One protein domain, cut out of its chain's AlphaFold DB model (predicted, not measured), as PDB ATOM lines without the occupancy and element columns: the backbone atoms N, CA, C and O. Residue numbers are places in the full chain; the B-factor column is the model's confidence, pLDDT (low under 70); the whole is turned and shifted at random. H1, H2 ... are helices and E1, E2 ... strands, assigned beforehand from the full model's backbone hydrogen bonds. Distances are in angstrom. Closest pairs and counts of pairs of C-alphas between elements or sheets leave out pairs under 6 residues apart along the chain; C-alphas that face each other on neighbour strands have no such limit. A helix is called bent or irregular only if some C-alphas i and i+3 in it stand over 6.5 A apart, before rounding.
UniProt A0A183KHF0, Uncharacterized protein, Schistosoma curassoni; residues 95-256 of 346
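Overview. This is residues 95 to 256 of the 346 residues of an uncharacterized protein of Schistosoma curassoni (UniProt A0A183KHF0). Four long helices, H1, H2, H5 and H6, make an elongated up-and-down bundle with H5 in the middle, and H3 crosses H1, H5 and the last residues of H2. A small ribbon of two strands, E1 and E2, packs beside H5 and H6, while short H4 and H7 pack on H5 near its two ends. The printed part has 162 residues, mostly helix by its named elements, in the order H1 H2 H3 H4 H5 H6 E1 H7 E2; the sheet E1 - E2 is antiparallel. The whole is compact, with a radius of gyration of the C-alphas of 16.3 A and spans of 55 by 30 by 24 A.

Along the chain. Find C-alpha 95 at (-12.648, -31.530, -3.112); from there H1 runs 30.3 A to residue 115. Next come H2, residues 120 to 137, 25.3 A, H3, residues 148 to 160, 18.9 A, and H4, residues 164 to 168. H5 begins at C-alpha 173, (-11.147, -18.191, 2.347), and runs 40.8 A to residue 201, with a kink of 38 degrees near residue 180. H6, residues 208 to 228, covers 29.0 A, has a kink of 30 degrees near residue 221 and is only just irregular: C-alphas 223 and 226 are 6.6 A apart. Then follow E1, residues 231 to 234, H7, residues 239 to 243, and E2, residues 251 to 254, ending at C-alpha 254, (-20.233, -31.892, 6.878).

Arrangement. Start at H1: it touches H6, opposite ways at a shallow tilt of 10 degrees, closest at the C-alphas of Ala 107 and Asp 225, 5.2 A. H1 and H2, a helical hairpin, only just touch, with 3 pairs of C-alphas within 8 A, the closest Ile 115 and Phe 122, 6.3 A. H3 is about perpendicular to H1, at 88 degrees; their closest C-alphas are His 102 and Glu 148, 5.3 A. H5 is the hub and touches the six other helices; its closest C-alphas to H2 are Ile 192 and Phe 129, 6.9 A. H5 and H6 form a helical hairpin. Between E1 and E2, N 232 and O 253 are 2.7 A apart, within hydrogen-bond range. Every O i to N i+4 pair is within range in H1, H2, H4 and H7, against 8 of 9 in H3, 20 of 25 in H5 and 14 of 17 in H6.

Size, cuts and confidence. Look at the C-alphas of Cys 169 and Thr 206, the two farthest apart, at 55.0 A. The printed part has no cut and no long link. Low pLDDT, under 70, is found at residues 145 to 146, 160 to 177, 236 to 253 and 255 to 256.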
ATOM      1  N   GLU A  95     -12.124 -30.244  -2.632       82.81
ATOM      2  CA  GLU A  95     -12.648 -31.530  -3.112       82.81
ATOM      3  C   GLU A  95     -13.845 -32.015  -2.288       82.81
ATOM      4  O   GLU A  95     -14.824 -32.533  -2.832       82.81
ATOM      5  N   ARG A  96     -13.801 -31.821  -0.963       80.38
ATOM      6  CA  ARG A  96     -14.893 -32.220  -0.074       80.38
ATOM      7  C   ARG A  96     -16.122 -31.354  -0.301       80.38
ATOM      8  O   ARG A  96     -17.222 -31.900  -0.345       80.38
ATOM      9  N   LEU A  97     -15.956 -30.043  -0.471       82.06
ATOM     10  CA  LEU A  97     -17.057 -29.134  -0.798       82.06
ATOM     11  C   LEU A  97     -17.696 -29.490  -2.141       82.06
ATOM     12  O   LEU A  97     -18.908 -29.678  -2.195       82.06
ATOM     13  N   ILE A  98     -16.879 -29.651  -3.184       86.50
ATOM     14  CA  ILE A  98     -17.320 -30.034  -4.530       86.50
ATOM     15  C   ILE A  98     -18.128 -31.335  -4.469       86.50
ATOM     16  O   ILE A  98     -19.290 -31.368  -4.876       86.50
ATOM     17  N   SER A  99     -17.555 -32.384  -3.870       86.75
ATOM     18  CA  SER A  99     -18.214 -33.688  -3.810       86.75
ATOM     19  C   SER A  99     -19.483 -33.664  -2.954       86.75
ATOM     20  O   SER A  99     -20.457 -34.339  -3.285       86.75
ATOM     21  N   SER A 100     -19.500 -32.895  -1.858       86.81
ATOM     22  CA  SER A 100     -20.673 -32.798  -0.978       86.81
ATOM     23  C   SER A 100     -21.821 -32.053  -1.655       86.81
ATOM     24  O   SER A 100     -22.961 -32.508  -1.598       86.81
ATOM     25  N   VAL A 101     -21.526 -30.944  -2.342       88.75
ATOM     26  CA  VAL A 101     -22.519 -30.162  -3.090       88.75
ATOM     27  C   VAL A 101     -23.098 -30.985  -4.232       88.75
ATOM     28  O   VAL A 101     -24.318 -31.126  -4.311       88.75
ATOM     29  N   HIS A 102     -22.251 -31.601  -5.056       89.44
ATOM     30  CA  HIS A 102     -22.718 -32.412  -6.176       89.44
ATOM     31  C   HIS A 102     -23.594 -33.587  -5.711       89.44
ATOM     32  O   HIS A 102     -24.719 -33.755  -6.175       89.44
ATOM     33  N   LYS A 103     -23.156 -34.334  -4.692       89.12
ATOM     34  CA  LYS A 103     -23.940 -35.461  -4.157       89.12
ATOM     35  C   LYS A 103     -25.217 -35.015  -3.451       89.12
ATOM     36  O   LYS A 103     -26.200 -35.749  -3.455       89.12
ATOM     37  N   SER A 104     -25.234 -33.818  -2.858       90.25
ATOM     38  CA  SER A 104     -26.462 -33.243  -2.294       90.25
ATOM     39  C   SER A 104     -27.485 -32.874  -3.374       90.25
ATOM     40  O   SER A 104     -28.684 -33.040  -3.157       90.25
ATOM     41  N   LEU A 105     -27.020 -32.446  -4.553       90.94
ATOM     42  CA  LEU A 105     -27.857 -32.194  -5.724       90.94
ATOM     43  C   LEU A 105     -28.434 -33.489  -6.291       90.94
ATOM     44  O   LEU A 105     -29.643 -33.564  -6.503       90.94
ATOM     45  N   GLU A 106     -27.609 -34.524  -6.458       89.06
ATOM     46  CA  GLU A 106     -28.077 -35.855  -6.866       89.06
ATOM     47  C   GLU A 106     -29.121 -36.403  -5.883       89.06
ATOM     48  O   GLU A 106     -30.199 -36.841  -6.290       89.06
ATOM     49  N   ALA A 107     -28.845 -36.306  -4.577       90.25
ATOM     50  CA  ALA A 107     -29.779 -36.692  -3.524       90.25
ATOM     51  C   ALA A 107     -31.111 -35.934  -3.632       90.25
ATOM     52  O   ALA A 107     -32.182 -36.526  -3.483       90.25
ATOM     53  N   CYS A 108     -31.058 -34.628  -3.903       91.50
ATOM     54  CA  CYS A 108     -32.250 -33.803  -4.063       91.50
ATOM     55  C   CYS A 108     -33.041 -34.193  -5.320       91.50
ATOM     56  O   CYS A 108     -34.261 -34.319  -5.252       91.50
ATOM     57  N   SER A 109     -32.361 -34.464  -6.436       90.62
ATOM     58  CA  SER A 109     -32.994 -34.909  -7.681       90.62
ATOM     59  C   SER A 109     -33.720 -36.249  -7.500       90.62
ATOM     60  O   SER A 109     -34.891 -36.376  -7.864       90.62
ATOM     61  N   ILE A 110     -33.089 -37.219  -6.822       90.25
ATOM     62  CA  ILE A 110     -33.714 -38.507  -6.466       90.25
ATOM     63  C   ILE A 110     -34.946 -38.291  -5.577       90.25
ATOM     64  O   ILE A 110     -35.993 -38.904  -5.802       90.25
ATOM     65  N   PHE A 111     -34.845 -37.412  -4.575       92.00
ATOM     66  CA  PHE A 111     -35.968 -37.095  -3.694       92.00
ATOM     67  C   PHE A 111     -37.134 -36.461  -4.464       92.00
ATOM     68  O   PHE A 111     -38.279 -36.870  -4.282       92.00
ATOM     69  N   ILE A 112     -36.850 -35.521  -5.369       91.12
ATOM     70  CA  ILE A 112     -37.847 -34.870  -6.227       91.12
ATOM     71  C   ILE A 112     -38.569 -35.892  -7.110       91.12
ATOM     72  O   ILE A 112     -39.799 -35.895  -7.159       91.12
ATOM     73  N   GLN A 113     -37.828 -36.794  -7.757       89.94
ATOM     74  CA  GLN A 113     -38.411 -37.856  -8.582       89.94
ATOM     75  C   GLN A 113     -39.329 -38.781  -7.772       89.94
ATOM     76  O   GLN A 113     -40.350 -39.237  -8.283       89.94
ATOM     77  N   ALA A 114     -39.013 -39.031  -6.499       89.00
ATOM     78  CA  ALA A 114     -39.850 -39.856  -5.633       89.00
ATOM     79  C   ALA A 114     -41.175 -39.176  -5.242       89.00
ATOM     80  O   ALA A 114     -42.178 -39.864  -5.076       89.00
ATOM     81  N   ILE A 115     -41.198 -37.846  -5.090       90.50
ATOM     82  CA  ILE A 115     -42.387 -37.118  -4.605       90.50
ATOM     83  C   ILE A 115     -43.268 -36.556  -5.727       90.50
ATOM     84  O   ILE A 115     -44.470 -36.399  -5.526       90.50
ATOM     85  N   ILE A 116     -42.710 -36.266  -6.908       88.75
ATOM     86  CA  ILE A 116     -43.439 -35.594  -8.001       88.75
ATOM     87  C   ILE A 116     -44.634 -36.411  -8.518       88.75
ATOM     88  O   ILE A 116     -45.593 -35.849  -9.044       88.75
ATOM     89  N   HIS A 117     -44.591 -37.735  -8.349       85.75
ATOM     90  CA  HIS A 117     -45.630 -38.663  -8.798       85.75
ATOM     91  C   HIS A 117     -46.713 -38.946  -7.745       85.75
ATOM     92  O   HIS A 117     -47.695 -39.615  -8.057       85.75
ATOM     93  N   GLU A 118     -46.564 -38.446  -6.518       83.25
ATOM     94  CA  GLU A 118     -47.470 -38.753  -5.401       83.25
ATOM     95  C   GLU A 118     -48.689 -37.802  -5.330       83.25
ATOM     96  O   GLU A 118     -49.586 -38.010  -4.516       83.25
ATOM     97  N   GLY A 119     -48.764 -36.777  -6.192       84.56
ATOM     98  CA  GLY A 119     -49.955 -35.934  -6.368       84.56
ATOM     99  C   GLY A 119     -49.676 -34.538  -6.940       84.56
ATOM    100  O   GLY A 119     -48.538 -34.070  -6.942       84.56
ATOM    101  N   ASP A 120     -50.732 -33.844  -7.383       86.06
ATOM    102  CA  ASP A 120     -50.626 -32.504  -7.989       86.06
ATOM    103  C   ASP A 120     -50.072 -31.452  -7.018       86.06
ATOM    104  O   ASP A 120     -49.276 -30.602  -7.408       86.06
ATOM    105  N   THR A 121     -50.415 -31.556  -5.732       87.69
ATOM    106  CA  THR A 121     -49.890 -30.672  -4.681       87.69
ATOM    107  C   THR A 121     -48.374 -30.802  -4.534       87.69
ATOM    108  O   THR A 121     -47.673 -29.804  -4.391       87.69
ATOM    109  N   PHE A 122     -47.839 -32.023  -4.607       87.94
ATOM    110  CA  PHE A 122     -46.397 -32.264  -4.542       87.94
ATOM    111  C   PHE A 122     -45.688 -31.820  -5.810       87.94
ATOM    112  O   PHE A 122     -44.590 -31.274  -5.728       87.94
ATOM    113  N   LYS A 123     -46.328 -31.988  -6.967       90.44
ATOM    114  CA  LYS A 123     -45.826 -31.461  -8.233       90.44
ATOM    115  C   LYS A 123     -45.713 -29.935  -8.206       90.44
ATOM    116  O   LYS A 123     -44.701 -29.401  -8.648       90.44
ATOM    117  N   GLU A 124     -46.704 -29.239  -7.654       91.38
ATOM    118  CA  GLU A 124     -46.649 -27.785  -7.464       91.38
ATOM    119  C   GLU A 124     -45.509 -27.387  -6.518       91.38
ATOM    120  O   GLU A 124     -44.673 -26.568  -6.894       91.38
ATOM    121  N   ILE A 125     -45.392 -28.042  -5.354       90.69
ATOM    122  CA  ILE A 125     -44.297 -27.807  -4.395       90.69
ATOM    123  C   ILE A 125     -42.927 -27.992  -5.058       90.69
ATOM    124  O   ILE A 125     -42.039 -27.159  -4.879       90.69
ATOM    125  N   VAL A 126     -42.755 -29.067  -5.831       92.62
ATOM    126  CA  VAL A 126     -41.519 -29.354  -6.569       92.62
ATOM    127  C   VAL A 126     -41.224 -28.266  -7.597       92.62
ATOM    128  O   VAL A 126     -40.092 -27.801  -7.665       92.62
ATOM    129  N   ASN A 127     -42.215 -27.843  -8.383       91.12
ATOM    130  CA  ASN A 127     -42.015 -26.839  -9.427       91.12
ATOM    131  C   ASN A 127     -41.665 -25.469  -8.840       91.12
ATOM    132  O   ASN A 127     -40.734 -24.821  -9.312       91.12
ATOM    133  N   THR A 128     -42.369 -25.042  -7.786       92.81
ATOM    134  CA  THR A 128     -42.051 -23.802  -7.063       92.81
ATOM    135  C   THR A 128     -40.643 -23.863  -6.483       92.81
ATOM    136  O   THR A 128     -39.880 -22.909  -6.611       92.81
ATOM    137  N   PHE A 129     -40.272 -24.999  -5.896       92.06
ATOM    138  CA  PHE A 129     -38.940 -25.204  -5.343       92.06
ATOM    139  C   PHE A 129     -37.841 -25.175  -6.415       92.06
ATOM    140  O   PHE A 129     -36.837 -24.486  -6.246       92.06
ATOM    141  N   ALA A 130     -38.034 -25.882  -7.530       90.44
ATOM    142  CA  ALA A 130     -37.080 -25.907  -8.634       90.44
ATOM    143  C   ALA A 130     -36.881 -24.513  -9.240       90.44
ATOM    144  O   ALA A 130     -35.748 -24.121  -9.509       90.44
ATOM    145  N   TYR A 131     -37.960 -23.738  -9.374       90.06
ATOM    146  CA  TYR A 131     -37.884 -22.346  -9.807       90.06
ATOM    147  C   TYR A 131     -37.082 -21.472  -8.831       90.06
ATOM    148  O   TYR A 131     -36.233 -20.693  -9.260       90.06
ATOM    149  N   GLU A 132     -37.304 -21.619  -7.521       88.81
ATOM    150  CA  GLU A 132     -36.569 -20.868  -6.494       88.81
ATOM    151  C   GLU A 132     -35.067 -21.188  -6.539       88.81
ATOM    152  O   GLU A 132     -34.237 -20.279  -6.535       88.81
ATOM    153  N   VAL A 133     -34.705 -22.471  -6.658       88.50
ATOM    154  CA  VAL A 133     -33.302 -22.906  -6.750       88.50
ATOM    155  C   VAL A 133     -32.644 -22.408  -8.036       88.50
ATOM    156  O   VAL A 133     -31.526 -21.890  -7.985       88.50
ATOM    157  N   GLN A 134     -33.339 -22.488  -9.171       88.50
ATOM    158  CA  GLN A 134     -32.830 -21.977 -10.442       88.50
ATOM    159  C   GLN A 134     -32.616 -20.461 -10.389       88.50
ATOM    160  O   GLN A 134     -31.601 -19.961 -10.873       88.50
ATOM    161  N   LYS A 135     -33.537 -19.721  -9.767       87.75
ATOM    162  CA  LYS A 135     -33.448 -18.264  -9.629       87.75
ATOM    163  C   LYS A 135     -32.328 -17.829  -8.681       87.75
ATOM    164  O   LYS A 135     -31.649 -16.848  -8.972       87.75
ATOM    165  N   GLN A 136     -32.156 -18.514  -7.550       85.12
ATOM    166  CA  GLN A 136     -31.181 -18.133  -6.522       85.12
ATOM    167  C   GLN A 136     -29.757 -18.611  -6.833       85.12
ATOM    168  O   GLN A 136     -28.795 -17.920  -6.498       85.12
ATOM    169  N   TYR A 137     -29.616 -19.781  -7.460       85.88
ATOM    170  CA  TYR A 137     -28.325 -20.460  -7.606       85.88
ATOM    171  C   TYR A 137     -27.968 -20.832  -9.050       85.88
ATOM    172  O   TYR A 137     -26.867 -21.321  -9.285       85.88
ATOM    173  N   GLY A 138     -28.870 -20.620 -10.016       82.88
ATOM    174  CA  GLY A 138     -28.628 -20.937 -11.428       82.88
ATOM    175  C   GLY A 138     -28.657 -22.432 -11.762       82.88
ATOM    176  O   GLY A 138     -28.311 -22.803 -12.881       82.88
ATOM    177  N   ILE A 139     -29.064 -23.295 -10.824       84.56
ATOM    178  CA  ILE A 139     -29.047 -24.752 -11.007       84.56
ATOM    179  C   ILE A 139     -30.415 -25.273 -11.440       84.56
ATOM    180  O   ILE A 139     -31.426 -25.001 -10.795       84.56
ATOM    181  N   ASP A 140     -30.417 -26.099 -12.485       83.12
ATOM    182  CA  ASP A 140     -31.564 -26.918 -12.865       83.12
ATOM    183  C   ASP A 140     -31.518 -28.279 -12.148       83.12
ATOM    184  O   ASP A 140     -30.630 -29.101 -12.376       83.12
ATOM    185  N   LEU A 141     -32.491 -28.524 -11.269       82.12
ATOM    186  CA  LEU A 141     -32.599 -29.764 -10.492       82.12
ATOM    187  C   LEU A 141     -33.056 -30.974 -11.324       82.12
ATOM    188  O   LEU A 141     -32.867 -32.118 -10.896       82.12
ATOM    189  N   PHE A 142     -33.657 -30.742 -12.495       79.50
ATOM    190  CA  PHE A 142     -34.079 -31.806 -13.408       79.50
ATOM    191  C   PHE A 142     -32.960 -32.240 -14.357       79.50
ATOM    192  O   PHE A 142     -33.023 -33.338 -14.908       79.50
ATOM    193  N   ASN A 143     -31.932 -31.406 -14.518       78.44
ATOM    194  CA  ASN A 143     -30.784 -31.666 -15.375       78.44
ATOM    195  C   ASN A 143     -29.479 -31.309 -14.651       78.44
ATOM    196  O   ASN A 143     -28.779 -30.356 -15.004       78.44
ATOM    197  N   VAL A 144     -29.166 -32.080 -13.607       74.81
ATOM    198  CA  VAL A 144     -27.918 -31.918 -12.854       74.81
ATOM    199  C   VAL A 144     -26.745 -32.273 -13.770       74.81
ATOM    200  O   VAL A 144     -26.636 -33.399 -14.255       74.81
ATOM    201  N   GLN A 145     -25.869 -31.299 -14.027       66.62
ATOM    202  CA  GLN A 145     -24.678 -31.495 -14.852       66.62
ATOM    203  C   GLN A 145     -23.750 -32.539 -14.223       66.62
ATOM    204  O   GLN A 145     -23.535 -32.538 -13.015       66.62
ATOM    205  N   SER A 146     -23.158 -33.402 -15.052       67.19
ATOM    206  CA  SER A 146     -22.278 -34.492 -14.598       67.19
ATOM    207  C   SER A 146     -20.925 -34.025 -14.049       67.19
ATOM    208  O   SER A 146     -20.185 -34.833 -13.497       67.19
ATOM    209  N   ASP A 147     -20.570 -32.750 -14.221       75.31
ATOM    210  CA  ASP A 147     -19.320 -32.197 -13.706       75.31
ATOM    211  C   ASP A 147     -19.514 -31.659 -12.275       75.31
ATOM    212  O   ASP A 147     -20.204 -30.656 -12.043       75.31
ATOM    213  N   GLU A 148     -18.886 -32.332 -11.303       78.25
ATOM    214  CA  GLU A 148     -18.977 -31.987  -9.881       78.25
ATOM    215  C   GLU A 148     -18.513 -30.542  -9.617       78.25
ATOM    216  O   GLU A 148     -19.115 -29.821  -8.816       78.25
ATOM    217  N   ARG A 149     -17.462 -30.084 -10.316       79.56
ATOM    218  CA  ARG A 149     -16.826 -28.780 -10.074       79.56
ATOM    219  C   ARG A 149     -17.674 -27.627 -10.609       79.56
ATOM    220  O   ARG A 149     -17.794 -26.591  -9.952       79.56
ATOM    221  N   GLN A 150     -18.309 -27.823 -11.765       81.25
ATOM    222  CA  GLN A 150     -19.169 -26.812 -12.393       81.25
ATOM    223  C   GLN A 150     -20.386 -26.477 -11.531       81.25
ATOM    224  O   GLN A 150     -20.799 -25.320 -11.482       81.25
ATOM    225  N   SER A 151     -20.910 -27.462 -10.795       82.44
ATOM    226  CA  SER A 151     -22.047 -27.271  -9.889       82.44
ATOM    227  C   SER A 151     -21.737 -26.224  -8.810       82.44
ATOM    228  O   SER A 151     -22.496 -25.275  -8.623       82.44
ATOM    229  N   LEU A 152     -20.585 -26.349  -8.138       82.81
ATOM    230  CA  LEU A 152     -20.163 -25.398  -7.105       82.81
ATOM    231  C   LEU A 152     -19.795 -24.031  -7.699       82.81
ATOM    232  O   LEU A 152     -20.153 -22.997  -7.138       82.81
ATOM    233  N   GLU A 153     -19.109 -24.005  -8.843       83.25
ATOM    234  CA  GLU A 153     -18.774 -22.741  -9.505       83.25
ATOM    235  C   GLU A 153     -20.012 -21.967  -9.964       83.25
ATOM    236  O   GLU A 153     -20.025 -20.741  -9.875       83.25
ATOM    237  N   CYS A 154     -21.050 -22.654 -10.447       81.94
ATOM    238  CA  CYS A 154     -22.306 -22.033 -10.863       81.94
ATOM    239  C   CYS A 154     -23.005 -21.343  -9.684       81.94
ATOM    240  O   CYS A 154     -23.384 -20.173  -9.795       81.94
ATOM    241  N   ILE A 155     -23.068 -22.021  -8.532       83.44
ATOM    242  CA  ILE A 155     -23.595 -21.460  -7.280       83.44
ATOM    243  C   ILE A 155     -22.817 -20.196  -6.902       83.44
ATOM    244  O   ILE A 155     -23.405 -19.137  -6.692       83.44
ATOM    245  N   LEU A 156     -21.484 -20.278  -6.859       82.94
ATOM    246  CA  LEU A 156     -20.640 -19.160  -6.427       82.94
ATOM    247  C   LEU A 156     -20.715 -17.956  -7.373       82.94
ATOM    248  O   LEU A 156     -20.820 -16.819  -6.905       82.94
ATOM    249  N   LYS A 157     -20.722 -18.195  -8.690       82.12
ATOM    250  CA  LYS A 157     -20.869 -17.142  -9.709       82.12
ATOM    251  C   LYS A 157     -22.205 -16.417  -9.573       82.12
ATOM    252  O   LYS A 157     -22.239 -15.195  -9.687       82.12
ATOM    253  N   THR A 158     -23.277 -17.155  -9.298       79.88
ATOM    254  CA  THR A 158     -24.632 -16.600  -9.197       79.88
ATOM    255  C   THR A 158     -24.835 -15.820  -7.897       79.88
ATOM    256  O   THR A 158     -25.435 -14.748  -7.921       79.88
ATOM    257  N   THR A 159     -24.319 -16.317  -6.770       76.56
ATOM    258  CA  THR A 159     -24.555 -15.702  -5.454       76.56
ATOM    259  C   THR A 159     -23.564 -14.585  -5.113       76.56
ATOM    260  O   THR A 159     -23.984 -13.552  -4.600       76.56
ATOM    261  N   ASN A 160     -22.267 -14.763  -5.397       67.06
ATOM    262  CA  ASN A 160     -21.203 -13.882  -4.885       67.06
ATOM    263  C   ASN A 160     -20.306 -13.251  -5.966       67.06
ATOM    264  O   ASN A 160     -19.395 -12.509  -5.610       67.06
ATOM    265  N   GLN A 161     -20.511 -13.543  -7.259       61.41
ATOM    266  CA  GLN A 161     -19.642 -13.093  -8.369       61.41
ATOM    267  C   GLN A 161     -18.136 -13.405  -8.187       61.41
ATOM    268  O   GLN A 161     -17.303 -12.831  -8.879       61.41
ATOM    269  N   ALA A 162     -17.772 -14.322  -7.284       58.53
ATOM    270  CA  ALA A 162     -16.387 -14.658  -6.961       58.53
ATOM    271  C   ALA A 162     -16.013 -16.037  -7.521       58.53
ATOM    272  O   ALA A 162     -16.819 -16.974  -7.492       58.53
ATOM    273  N   SER A 163     -14.784 -16.175  -8.021       64.56
ATOM    274  CA  SER A 163     -14.279 -17.450  -8.537       64.56
ATOM    275  C   SER A 163     -13.727 -18.337  -7.409       64.56
ATOM    276  O   SER A 163     -13.143 -17.862  -6.431       64.56
ATOM    277  N   LEU A 164     -13.887 -19.661  -7.542       67.12
ATOM    278  CA  LEU A 164     -13.356 -20.639  -6.580       67.12
ATOM    279  C   LEU A 164     -11.819 -20.531  -6.450       67.12
ATOM    280  O   LEU A 164     -11.263 -20.707  -5.368       67.12
ATOM    281  N   SER A 165     -11.144 -20.156  -7.541       63.09
ATOM    282  CA  SER A 165      -9.703 -19.884  -7.613       63.09
ATOM    283  C   SER A 165      -9.248 -18.662  -6.806       63.09
ATOM    284  O   SER A 165      -8.145 -18.662  -6.274       63.09
ATOM    285  N   GLU A 166     -10.075 -17.624  -6.673       63.88
ATOM    286  CA  GLU A 166      -9.733 -16.450  -5.855       63.88
ATOM    287  C   GLU A 166      -9.878 -16.750  -4.360       63.88
ATOM    288  O   GLU A 166      -9.071 -16.304  -3.544       63.88
ATOM    289  N   SER A 167     -10.876 -17.561  -3.995       60.75
ATOM    290  CA  SER A 167     -11.173 -17.892  -2.596       60.75
ATOM    291  C   SER A 167     -10.154 -18.847  -1.968       60.75
ATOM    292  O   SER A 167      -9.950 -18.811  -0.758       60.75
ATOM    293  N   THR A 168      -9.489 -19.680  -2.771       60.41
ATOM    294  CA  THR A 168      -8.427 -20.594  -2.312       60.41
ATOM    295  C   THR A 168      -7.088 -19.889  -2.078       60.41
ATOM    296  O   THR A 168      -6.261 -20.390  -1.321       60.41
ATOM    297  N   CYS A 169      -6.889 -18.702  -2.662       59.69
ATOM    298  CA  CYS A 169      -5.692 -17.882  -2.455       59.69
ATOM    299  C   CYS A 169      -5.672 -17.162  -1.092       59.69
ATOM    300  O   CYS A 169      -4.623 -16.686  -0.660       59.69
ATOM    301  N   ILE A 170      -6.820 -17.067  -0.411       58.47
ATOM    302  CA  ILE A 170      -6.961 -16.392   0.883       58.47
ATOM    303  C   ILE A 170      -6.866 -17.438   2.006       58.47
ATOM    304  O   ILE A 170      -7.597 -18.431   1.969       58.47
ATOM    305  N   PRO A 171      -6.034 -17.236   3.047       53.25
ATOM    306  CA  PRO A 171      -6.030 -18.109   4.219       53.25
ATOM    307  C   PRO A 171      -7.427 -18.179   4.855       53.25
ATOM    308  O   PRO A 171      -7.975 -17.152   5.248       53.25
ATOM    309  N   HIS A 172      -7.982 -19.385   4.994       57.84
ATOM    310  CA  HIS A 172      -9.362 -19.639   5.451       57.84
ATOM    311  C   HIS A 172     -10.471 -19.052   4.550       57.84
ATOM    312  O   HIS A 172     -11.605 -18.833   4.986       57.84
ATOM    313  N   GLY A 173     -10.169 -18.752   3.281       60.97
ATOM    314  CA  GLY A 173     -11.147 -18.191   2.347       60.97
ATOM    315  C   GLY A 173     -12.306 -19.143   2.035       60.97
ATOM    316  O   GLY A 173     -13.415 -18.687   1.755       60.97
ATOM    317  N   LEU A 174     -12.095 -20.459   2.159       66.06
ATOM    318  CA  LEU A 174     -13.152 -21.458   1.995       66.06
ATOM    319  C   LEU A 174     -14.196 -21.365   3.115       66.06
ATOM    320  O   LEU A 174     -15.391 -21.377   2.840       66.06
ATOM    321  N   GLU A 175     -13.773 -21.224   4.367       67.50
ATOM    322  CA  GLU A 175     -14.661 -21.146   5.527       67.50
ATOM    323  C   GLU A 175     -15.402 -19.807   5.602       67.50
ATOM    324  O   GLU A 175     -16.540 -19.757   6.069       67.50
ATOM    325  N   ILE A 176     -14.766 -18.724   5.149       63.53
ATOM    326  CA  ILE A 176     -15.320 -17.369   5.253       63.53
ATOM    327  C   ILE A 176     -16.234 -17.046   4.067       63.53
ATOM    328  O   ILE A 176     -17.310 -16.489   4.273       63.53
ATOM    329  N   ASN A 177     -15.836 -17.397   2.841       67.88
ATOM    330  CA  ASN A 177     -16.526 -16.935   1.632       67.88
ATOM    331  C   ASN A 177     -17.355 -18.033   0.956       67.88
ATOM    332  O   ASN A 177     -18.431 -17.752   0.432       67.88
ATOM    333  N   VAL A 178     -16.867 -19.277   0.954       75.88
ATOM    334  CA  VAL A 178     -17.502 -20.381   0.211       75.88
ATOM    335  C   VAL A 178     -18.511 -21.123   1.081       75.88
ATOM    336  O   VAL A 178     -19.640 -21.366   0.658       75.88
ATOM    337  N   TRP A 179     -18.135 -21.454   2.317       77.69
ATOM    338  CA  TRP A 179     -18.969 -22.238   3.220       77.69
ATOM    339  C   TRP A 179     -20.326 -21.597   3.527       77.69
ATOM    340  O   TRP A 179     -21.310 -22.323   3.441       77.69
ATOM    341  N   PRO A 180     -20.460 -20.284   3.811       76.12
ATOM    342  CA  PRO A 180     -21.774 -19.695   4.078       76.12
ATOM    343  C   PRO A 180     -22.733 -19.808   2.887       76.12
ATOM    344  O   PRO A 180     -23.920 -20.066   3.073       76.12
ATOM    345  N   VAL A 181     -22.215 -19.678   1.659       81.31
ATOM    346  CA  VAL A 181     -23.005 -19.855   0.431       81.31
ATOM    347  C   VAL A 181     -23.446 -21.307   0.290       81.31
ATOM    348  O   VAL A 181     -24.628 -21.576   0.087       81.31
ATOM    349  N   VAL A 182     -22.510 -22.247   0.451       82.62
ATOM    350  CA  VAL A 182     -22.803 -23.685   0.393       82.62
ATOM    351  C   VAL A 182     -23.797 -24.082   1.481       82.62
ATOM    352  O   VAL A 182     -24.731 -24.829   1.217       82.62
ATOM    353  N   LEU A 183     -23.645 -23.563   2.694       80.12
ATOM    354  CA  LEU A 183     -24.528 -23.860   3.808       80.12
ATOM    355  C   LEU A 183     -25.952 -23.357   3.543       80.12
ATOM    356  O   LEU A 183     -26.906 -24.113   3.727       80.12
ATOM    357  N   ASN A 184     -26.103 -22.124   3.054       83.75
ATOM    358  CA  ASN A 184     -27.405 -21.579   2.660       83.75
ATOM    359  C   ASN A 184     -28.052 -22.406   1.556       83.75
ATOM    360  O   ASN A 184     -29.226 -22.761   1.653       83.75
ATOM    361  N   PHE A 185     -27.261 -22.788   0.559       86.38
ATOM    362  CA  PHE A 185     -27.701 -23.677  -0.500       86.38
ATOM    363  C   PHE A 185     -28.196 -25.024   0.049       86.38
ATOM    364  O   PHE A 185     -29.297 -25.458  -0.289       86.38
ATOM    365  N   LEU A 186     -27.456 -25.658   0.965       86.38
ATOM    366  CA  LEU A 186     -27.871 -26.908   1.608       86.38
ATOM    367  C   LEU A 186     -29.160 -26.741   2.430       86.38
ATOM    368  O   LEU A 186     -30.029 -27.616   2.391       86.38
ATOM    369  N   HIS A 187     -29.328 -25.621   3.140       85.56
ATOM    370  CA  HIS A 187     -30.583 -25.307   3.827       85.56
ATOM    371  C   HIS A 187     -31.749 -25.179   2.844       85.56
ATOM    372  O   HIS A 187     -32.811 -25.760   3.097       85.56
ATOM    373  N   THR A 188     -31.552 -24.500   1.708       88.12
ATOM    374  CA  THR A 188     -32.554 -24.442   0.638       88.12
ATOM    375  C   THR A 188     -32.877 -25.851   0.140       88.12
ATOM    376  O   THR A 188     -34.049 -26.217   0.124       88.12
ATOM    377  N   LEU A 189     -31.880 -26.698  -0.146       88.69
ATOM    378  CA  LEU A 189     -32.108 -28.087  -0.572       88.69
ATOM    379  C   LEU A 189     -32.909 -28.913   0.437       88.69
ATOM    380  O   LEU A 189     -33.752 -29.714   0.052       88.69
ATOM    381  N   ILE A 190     -32.680 -28.724   1.733       88.31
ATOM    382  CA  ILE A 190     -33.396 -29.458   2.783       88.31
ATOM    383  C   ILE A 190     -34.806 -28.894   3.024       88.31
ATOM    384  O   ILE A 190     -35.680 -29.606   3.539       88.31
ATOM    385  N   SER A 191     -35.069 -27.646   2.626       88.06
ATOM    386  CA  SER A 191     -36.372 -27.000   2.814       88.06
ATOM    387  C   SER A 191     -37.513 -27.770   2.141       88.06
ATOM    388  O   SER A 191     -38.561 -27.932   2.764       88.06
ATOM    389  N   ILE A 192     -37.297 -28.358   0.954       90.62
ATOM    390  CA  ILE A 192     -38.318 -29.151   0.249       90.62
ATOM    391  C   ILE A 192     -38.812 -30.322   1.107       90.62
ATOM    392  O   ILE A 192     -40.017 -30.531   1.257       90.62
ATOM    393  N   ARG A 193     -37.896 -31.035   1.775       90.56
ATOM    394  CA  ARG A 193     -38.228 -32.127   2.699       90.56
ATOM    395  C   ARG A 193     -39.043 -31.609   3.884       90.56
ATOM    396  O   ARG A 193     -39.994 -32.261   4.314       90.56
ATOM    397  N   ASN A 194     -38.684 -30.448   4.431       87.69
ATOM    398  CA  ASN A 194     -39.419 -29.853   5.549       87.69
ATOM    399  C   ASN A 194     -40.834 -29.434   5.126       87.69
ATOM    400  O   ASN A 194     -41.783 -29.702   5.861       87.69
ATOM    401  N   THR A 195     -40.998 -28.870   3.929       88.00
ATOM    402  CA  THR A 195     -42.306 -28.542   3.344       88.00
ATOM    403  C   THR A 195     -43.165 -29.793   3.172       88.00
ATOM    404  O   THR A 195     -44.305 -29.817   3.635       88.00
ATOM    405  N   VAL A 196     -42.605 -30.879   2.628       88.88
ATOM    406  CA  VAL A 196     -43.303 -32.174   2.518       88.88
ATOM    407  C   VAL A 196     -43.721 -32.696   3.900       88.88
ATOM    408  O   VAL A 196     -44.870 -33.090   4.091       88.88
ATOM    409  N   ARG A 197     -42.843 -32.629   4.910       87.62
ATOM    410  CA  ARG A 197     -43.176 -33.029   6.293       87.62
ATOM    411  C   ARG A 197     -44.271 -32.167   6.924       87.62
ATOM    412  O   ARG A 197     -45.092 -32.707   7.670       87.62
ATOM    413  N   LYS A 198     -44.311 -30.863   6.633       85.69
ATOM    414  CA  LYS A 198     -45.387 -29.962   7.080       85.69
ATOM    415  C   LYS A 198     -46.728 -30.376   6.468       85.69
ATOM    416  O   LYS A 198     -47.697 -30.539   7.205       85.69
ATOM    417  N   VAL A 199     -46.767 -30.654   5.162       86.75
ATOM    418  CA  VAL A 199     -47.973 -31.137   4.457       86.75
ATOM    419  C   VAL A 199     -48.434 -32.503   4.977       86.75
ATOM    420  O   VAL A 199     -49.628 -32.744   5.146       86.75
ATOM    421  N   LEU A 200     -47.498 -33.399   5.295       86.00
ATOM    422  CA  LEU A 200     -47.816 -34.695   5.898       86.00
ATOM    423  C   LEU A 200     -48.403 -34.561   7.311       86.00
ATOM    424  O   LEU A 200     -49.284 -35.337   7.689       86.00
ATOM    425  N   SER A 201     -47.915 -33.589   8.084       82.25
ATOM    426  CA  SER A 201     -48.329 -33.355   9.473       82.25
ATOM    427  C   SER A 201     -49.651 -32.590   9.578       82.25
ATOM    428  O   SER A 201     -50.368 -32.766  10.559       82.25
ATOM    429  N   SER A 202     -50.005 -31.785   8.570       80.38
ATOM    430  CA  SER A 202     -51.264 -31.027   8.538       80.38
ATOM    431  C   SER A 202     -52.503 -31.899   8.309       80.38
ATOM    432  O   SER A 202     -53.625 -31.426   8.458       80.38
ATOM    433  N   GLY A 203     -52.323 -33.177   7.959       75.69
ATOM    434  CA  GLY A 203     -53.427 -34.115   7.750       75.69
ATOM    435  C   GLY A 203     -54.148 -33.967   6.407       75.69
ATOM    436  O   GLY A 203     -55.142 -34.654   6.201       75.69
ATOM    437  N   SER A 204     -53.631 -33.138   5.489       74.56
ATOM    438  CA  SER A 204     -54.207 -32.906   4.151       74.56
ATOM    439  C   SER A 204     -54.302 -34.183   3.300       74.56
ATOM    440  O   SER A 204     -55.213 -34.355   2.496       74.56
ATOM    441  N   ILE A 205     -53.385 -35.130   3.513       78.88
ATOM    442  CA  ILE A 205     -53.360 -36.398   2.783       78.88
ATOM    443  C   ILE A 205     -54.263 -37.414   3.486       78.88
ATOM    444  O   ILE A 205     -54.113 -37.664   4.684       78.88
ATOM    445  N   THR A 206     -55.167 -38.049   2.750       74.38
ATOM    446  CA  THR A 206     -56.058 -39.097   3.274       74.38
ATOM    447  C   THR A 206     -55.527 -40.507   3.012       74.38
ATOM    448  O   THR A 206     -55.761 -41.397   3.828       74.38
ATOM    449  N   ASP A 207     -54.747 -40.704   1.944       83.81
ATOM    450  CA  ASP A 207     -54.160 -42.004   1.612       83.81
ATOM    451  C   ASP A 207     -52.998 -42.378   2.551       83.81
ATOM    452  O   ASP A 207     -51.968 -41.704   2.646       83.81
ATOM    453  N   SER A 208     -53.174 -43.497   3.253       83.75
ATOM    454  CA  SER A 208     -52.186 -44.072   4.165       83.75
ATOM    455  C   SER A 208     -50.949 -44.598   3.425       83.75
ATOM    456  O   SER A 208     -49.836 -44.505   3.946       83.75
ATOM    457  N   LEU A 209     -51.115 -45.118   2.202       84.31
ATOM    458  CA  LEU A 209     -50.008 -45.656   1.407       84.31
ATOM    459  C   LEU A 209     -49.107 -44.534   0.884       84.31
ATOM    460  O   LEU A 209     -47.894 -44.606   1.082       84.31
ATOM    461  N   CYS A 210     -49.689 -43.476   0.317       84.94
ATOM    462  CA  CYS A 210     -48.973 -42.259  -0.068       84.94
ATOM    463  C   CYS A 210     -48.189 -41.657   1.112       84.94
ATOM    464  O   CYS A 210     -46.980 -41.432   1.018       84.94
ATOM    465  N   LYS A 211     -48.825 -41.502   2.288       87.19
ATOM    466  CA  LYS A 211     -48.132 -41.037   3.508       87.19
ATOM    467  C   LYS A 211     -46.907 -41.881   3.831       87.19
ATOM    468  O   LYS A 211     -45.854 -41.330   4.148       87.19
ATOM    469  N   LYS A 212     -47.044 -43.208   3.776       87.69
ATOM    470  CA  LYS A 212     -45.947 -44.129   4.072       87.69
ATOM    471  C   LYS A 212     -44.780 -43.927   3.101       87.69
ATOM    472  O   LYS A 212     -43.658 -43.758   3.569       87.69
ATOM    473  N   ARG A 213     -45.042 -43.857   1.793       87.88
ATOM    474  CA  ARG A 213     -44.004 -43.625   0.771       87.88
ATOM    475  C   ARG A 213     -43.301 -42.284   0.947       87.88
ATOM    476  O   ARG A 213     -42.081 -42.222   0.864       87.88
ATOM    477  N   LEU A 214     -44.047 -41.222   1.248       90.06
ATOM    478  CA  LEU A 214     -43.478 -39.889   1.451       90.06
ATOM    479  C   LEU A 214     -42.603 -39.813   2.712       90.06
ATOM    480  O   LEU A 214     -41.533 -39.202   2.681       90.06
ATOM    481  N   TYR A 215     -43.009 -40.458   3.813       89.94
ATOM    482  CA  TYR A 215     -42.152 -40.581   4.996       89.94
ATOM    483  C   TYR A 215     -40.905 -41.425   4.711       89.94
ATOM    484  O   TYR A 215     -39.813 -41.025   5.105       89.94
ATOM    485  N   GLU A 216     -41.043 -42.537   3.984       89.75
ATOM    486  CA  GLU A 216     -39.912 -43.371   3.557       89.75
ATOM    487  C   GLU A 216     -38.939 -42.595   2.657       89.75
ATOM    488  O   GLU A 216     -37.727 -42.697   2.846       89.75
ATOM    489  N   ALA A 217     -39.441 -41.761   1.743       90.94
ATOM    490  CA  ALA A 217     -38.621 -40.875   0.919       90.94
ATOM    491  C   ALA A 217     -37.883 -39.826   1.770       90.94
ATOM    492  O   ALA A 217     -36.688 -39.604   1.577       90.94
ATOM    493  N   CYS A 218     -38.558 -39.218   2.755       90.44
ATOM    494  CA  CYS A 218     -37.936 -38.261   3.676       90.44
ATOM    495  C   CYS A 218     -36.841 -38.908   4.539       90.44
ATOM    496  O   CYS A 218     -35.794 -38.295   4.767       90.44
ATOM    497  N   ASP A 219     -37.087 -40.123   5.035       89.19
ATOM    498  CA  ASP A 219     -36.117 -40.883   5.820       89.19
ATOM    499  C   ASP A 219     -34.932 -41.308   4.949       89.19
ATOM    500  O   ASP A 219     -33.796 -41.088   5.354       89.19
ATOM    501  N   ARG A 220     -35.163 -41.822   3.732       88.56
ATOM    502  CA  ARG A 220     -34.099 -42.176   2.777       88.56
ATOM    503  C   ARG A 220     -33.199 -40.981   2.460       88.56
ATOM    504  O   ARG A 220     -31.979 -41.112   2.551       88.56
ATOM    505  N   PHE A 221     -33.790 -39.820   2.184       91.00
ATOM    506  CA  PHE A 221     -33.037 -38.600   1.906       91.00
ATOM    507  C   PHE A 221     -32.130 -38.209   3.086       91.00
ATOM    508  O   PHE A 221     -30.960 -37.892   2.887       91.00
ATOM    509  N   ARG A 222     -32.617 -38.307   4.334       87.25
ATOM    510  CA  ARG A 222     -31.829 -37.996   5.546       87.25
ATOM    511  C   ARG A 222     -30.744 -39.034   5.847       87.25
ATOM    512  O   ARG A 222     -29.614 -38.671   6.152       87.25
ATOM    513  N   ASP A 223     -31.127 -40.306   5.840       84.50
ATOM    514  CA  ASP A 223     -30.376 -41.411   6.444       84.50
ATOM    515  C   ASP A 223     -29.437 -42.107   5.438       84.50
ATOM    516  O   ASP A 223     -28.485 -42.784   5.830       84.50
ATOM    517  N   ILE A 224     -29.688 -41.963   4.134       85.62
ATOM    518  CA  ILE A 224     -28.909 -42.612   3.073       85.62
ATOM    519  C   ILE A 224     -28.288 -41.560   2.163       85.62
ATOM    520  O   ILE A 224     -27.064 -41.478   2.080       85.62
ATOM    521  N   ASP A 225     -29.107 -40.742   1.504       87.88
ATOM    522  CA  ASP A 225     -28.618 -39.918   0.397       87.88
ATOM    523  C   ASP A 225     -27.740 -38.755   0.902       87.88
ATOM    524  O   ASP A 225     -26.609 -38.590   0.440       87.88
ATOM    525  N   LEU A 226     -28.172 -38.022   1.938       85.88
ATOM    526  CA  LEU A 226     -27.348 -36.978   2.569       85.88
ATOM    527  C   LEU A 226     -26.109 -37.545   3.273       85.88
ATOM    528  O   LEU A 226     -25.032 -36.954   3.203       85.88
ATOM    529  N   VAL A 227     -26.216 -38.727   3.884       83.94
ATOM    530  CA  VAL A 227     -25.058 -39.412   4.481       83.94
ATOM    531  C   VAL A 227     -24.016 -39.757   3.413       83.94
ATOM    532  O   VAL A 227     -22.820 -39.531   3.617       83.94
ATOM    533  N   ASN A 228     -24.452 -40.233   2.245       83.94
ATOM    534  CA  ASN A 228     -23.581 -40.488   1.098       83.94
ATOM    535  C   ASN A 228     -22.968 -39.200   0.531       83.94
ATOM    536  O   ASN A 228     -21.846 -39.238   0.014       83.94
ATOM    537  N   ALA A 229     -23.656 -38.065   0.672       84.62
ATOM    538  CA  ALA A 229     -23.119 -36.740   0.379       84.62
ATOM    539  C   ALA A 229     -22.126 -36.231   1.441       84.62
ATOM    540  O   ALA A 229     -21.498 -35.202   1.234       84.62
ATOM    541  N   GLY A 230     -21.917 -36.952   2.550       79.50
ATOM    542  CA  GLY A 230     -21.067 -36.487   3.653       79.50
ATOM    543  C   GLY A 230     -21.733 -35.394   4.488       79.50
ATOM    544  O   GLY A 230     -21.048 -34.594   5.118       79.50
ATOM    545  N   ILE A 231     -23.065 -35.339   4.483       82.81
ATOM    546  CA  ILE A 231     -23.864 -34.352   5.197       82.81
ATOM    547  C   ILE A 231     -24.637 -35.057   6.309       82.81
ATOM    548  O   ILE A 231     -25.442 -35.961   6.084       82.81
ATOM    549  N   ARG A 232     -24.417 -34.611   7.541       79.75
ATOM    550  CA  ARG A 232     -25.201 -34.991   8.708       79.75
ATOM    551  C   ARG A 232     -26.320 -33.985   8.905       79.75
ATOM    552  O   ARG A 232     -26.067 -32.807   9.135       79.75
ATOM    553  N   LEU A 233     -27.549 -34.485   8.894       80.19
ATOM    554  CA  LEU A 233     -28.735 -33.686   9.156       80.19
ATOM    555  C   LEU A 233     -29.329 -34.041  10.520       80.19
ATOM    556  O   LEU A 233     -29.719 -35.185  10.757       80.19
ATOM    557  N   GLN A 234     -29.410 -33.061  11.419       73.56
ATOM    558  CA  GLN A 234     -30.008 -33.223  12.741       73.56
ATOM    559  C   GLN A 234     -31.289 -32.394  12.853       73.56
ATOM    560  O   GLN A 234     -31.262 -31.169  12.980       73.56
ATOM    561  N   ASP A 235     -32.424 -33.093  12.836       71.38
ATOM    562  CA  ASP A 235     -33.740 -32.493  13.038       71.38
ATOM    563  C   ASP A 235     -33.890 -32.037  14.498       71.38
ATOM    564  O   ASP A 235     -33.748 -32.843  15.420       71.38
ATOM    565  N   ARG A 236     -34.195 -30.752  14.709       68.38
ATOM    566  CA  ARG A 236     -34.527 -30.198  16.035       68.38
ATOM    567  C   ARG A 236     -36.022 -29.969  16.240       68.38
ATOM    568  O   ARG A 236     -36.459 -29.839  17.377       68.38
ATOM    569  N   ALA A 237     -36.800 -29.957  15.160       64.50
ATOM    570  CA  ALA A 237     -38.247 -29.828  15.231       64.50
ATOM    571  C   ALA A 237     -38.889 -31.152  15.674       64.50
ATOM    572  O   ALA A 237     -38.763 -32.182  15.000       64.50
ATOM    573  N   THR A 238     -39.616 -31.122  16.789       64.25
ATOM    574  CA  THR A 238     -40.460 -32.243  17.217       64.25
ATOM    575  C   THR A 238     -41.722 -32.292  16.349       64.25
ATOM    576  O   THR A 238     -42.153 -31.280  15.801       64.25
ATOM    577  N   ALA A 239     -42.385 -33.450  16.262       63.34
ATOM    578  CA  ALA A 239     -43.697 -33.560  15.606       63.34
ATOM    579  C   ALA A 239     -44.728 -32.556  16.166       63.34
ATOM    580  O   ALA A 239     -45.565 -32.040  15.432       63.34
ATOM    581  N   ILE A 240     -44.620 -32.240  17.460       64.06
ATOM    582  CA  ILE A 240     -45.450 -31.241  18.134       64.06
ATOM    583  C   ILE A 240     -45.133 -29.830  17.614       64.06
ATOM    584  O   ILE A 240     -46.056 -29.071  17.333       64.06
ATOM    585  N   ASP A 241     -43.858 -29.491  17.434       68.06
ATOM    586  CA  ASP A 241     -43.433 -28.172  16.942       68.06
ATOM    587  C   ASP A 241     -43.891 -27.961  15.495       68.06
ATOM    588  O   ASP A 241     -44.472 -26.925  15.175       68.06
ATOM    589  N   LEU A 242     -43.763 -29.001  14.661       64.75
ATOM    590  CA  LEU A 242     -44.286 -29.010  13.291       64.75
ATOM    591  C   LEU A 242     -45.810 -28.835  13.259       64.75
ATOM    592  O   LEU A 242     -46.320 -28.067  12.449       64.75
ATOM    593  N   SER A 243     -46.541 -29.498  14.165       63.47
ATOM    594  CA  SER A 243     -48.003 -29.354  14.266       63.47
ATOM    595  C   SER A 243     -48.451 -27.973  14.756       63.47
ATOM    596  O   SER A 243     -49.557 -27.541  14.449       63.47
ATOM    597  N   ARG A 244     -47.585 -27.263  15.492       66.31
ATOM    598  CA  ARG A 244     -47.806 -25.887  15.965       66.31
ATOM    599  C   ARG A 244     -47.347 -24.829  14.958       66.31
ATOM    600  O   ARG A 244     -47.482 -23.644  15.239       66.31
ATOM    601  N   GLY A 245     -46.799 -25.245  13.815       61.19
ATOM    602  CA  GLY A 245     -46.285 -24.337  12.792       61.19
ATOM    603  C   GLY A 245     -44.968 -23.650  13.164       61.19
ATOM    604  O   GLY A 245     -44.614 -22.670  12.518       61.19
ATOM    605  N   LEU A 246     -44.233 -24.138  14.174       61.81
ATOM    606  CA  LEU A 246     -42.901 -23.614  14.480       61.81
ATOM    607  C   LEU A 246     -41.895 -24.116  13.439       61.81
ATOM    608  O   LEU A 246     -41.711 -25.324  13.267       61.81
ATOM    609  N   ASP A 247     -41.220 -23.181  12.772       58.91
ATOM    610  CA  ASP A 247     -40.226 -23.480  11.743       58.91
ATOM    611  C   ASP A 247     -38.810 -23.477  12.324       58.91
ATOM    612  O   ASP A 247     -38.083 -22.487  12.271       58.91
ATOM    613  N   ILE A 248     -38.427 -24.591  12.948       64.69
ATOM    614  CA  ILE A 248     -37.080 -24.766  13.498       64.69
ATOM    615  C   ILE A 248     -36.197 -25.383  12.409       64.69
ATOM    616  O   ILE A 248     -36.362 -26.558  12.062       64.69
ATOM    617  N   SER A 249     -35.249 -24.599  11.887       62.12
ATOM    618  CA  SER A 249     -34.299 -25.063  10.871       62.12
ATOM    619  C   SER A 249     -33.451 -26.232  11.402       62.12
ATOM    620  O   SER A 249     -33.005 -26.204  12.557       62.12
ATOM    621  N   PRO A 250     -33.240 -27.295  10.605       68.81
ATOM    622  CA  PRO A 250     -32.417 -28.417  11.021       68.81
ATOM    623  C   PRO A 250     -30.935 -28.031  11.014       68.81
ATOM    624  O   PRO A 250     -30.502 -27.178  10.245       68.81
ATOM    625  N   PHE A 251     -30.140 -28.691  11.854       68.94
ATOM    626  CA  PHE A 251     -28.700 -28.463  11.887       68.94
ATOM    627  C   PHE A 251     -28.009 -29.311  10.815       68.94
ATOM    628  O   PHE A 251     -28.274 -30.514  10.715       68.94
ATOM    629  N   ILE A 252     -27.121 -28.689  10.040       69.62
ATOM    630  CA  ILE A 252     -26.379 -29.318   8.948       69.62
ATOM    631  C   ILE A 252     -24.903 -29.357   9.341       69.62
ATOM    632  O   ILE A 252     -24.345 -28.373   9.805       69.62
ATOM    633  N   GLY A 253     -24.251 -30.499   9.173       67.94
ATOM    634  CA  GLY A 253     -22.804 -30.600   9.343       67.94
ATOM    635  C   GLY A 253     -22.194 -31.421   8.225       67.94
ATOM    636  O   GLY A 253     -22.743 -32.458   7.864       67.94
ATOM    637  N   LEU A 254     -21.050 -30.998   7.691       71.00
ATOM    638  CA  LEU A 254     -20.233 -31.892   6.878       71.00
ATOM    639  C   LEU A 254     -19.562 -32.895   7.806       71.00
ATOM    640  O   LEU A 254     -18.934 -32.498   8.771       71.00
ATOM    641  N   VAL A 255     -19.651 -34.187   7.514       68.25
ATOM    642  CA  VAL A 255     -18.978 -35.242   8.282       68.25
ATOM    643  C   VAL A 255     -18.444 -36.279   7.307       68.25
ATOM    644  O   VAL A 255     -19.099 -36.627   6.324       68.25
ATOM    645  N   ASP A 256     -17.250 -36.789   7.579       65.75
ATOM    646  CA  ASP A 256     -16.647 -37.825   6.757       65.75
ATOM    647  C   ASP A 256     -17.528 -39.080   6.691       65.75
ATOM    648  O   ASP A 256     -18.006 -39.615   7.700       65.75
TER     649      ASP A 256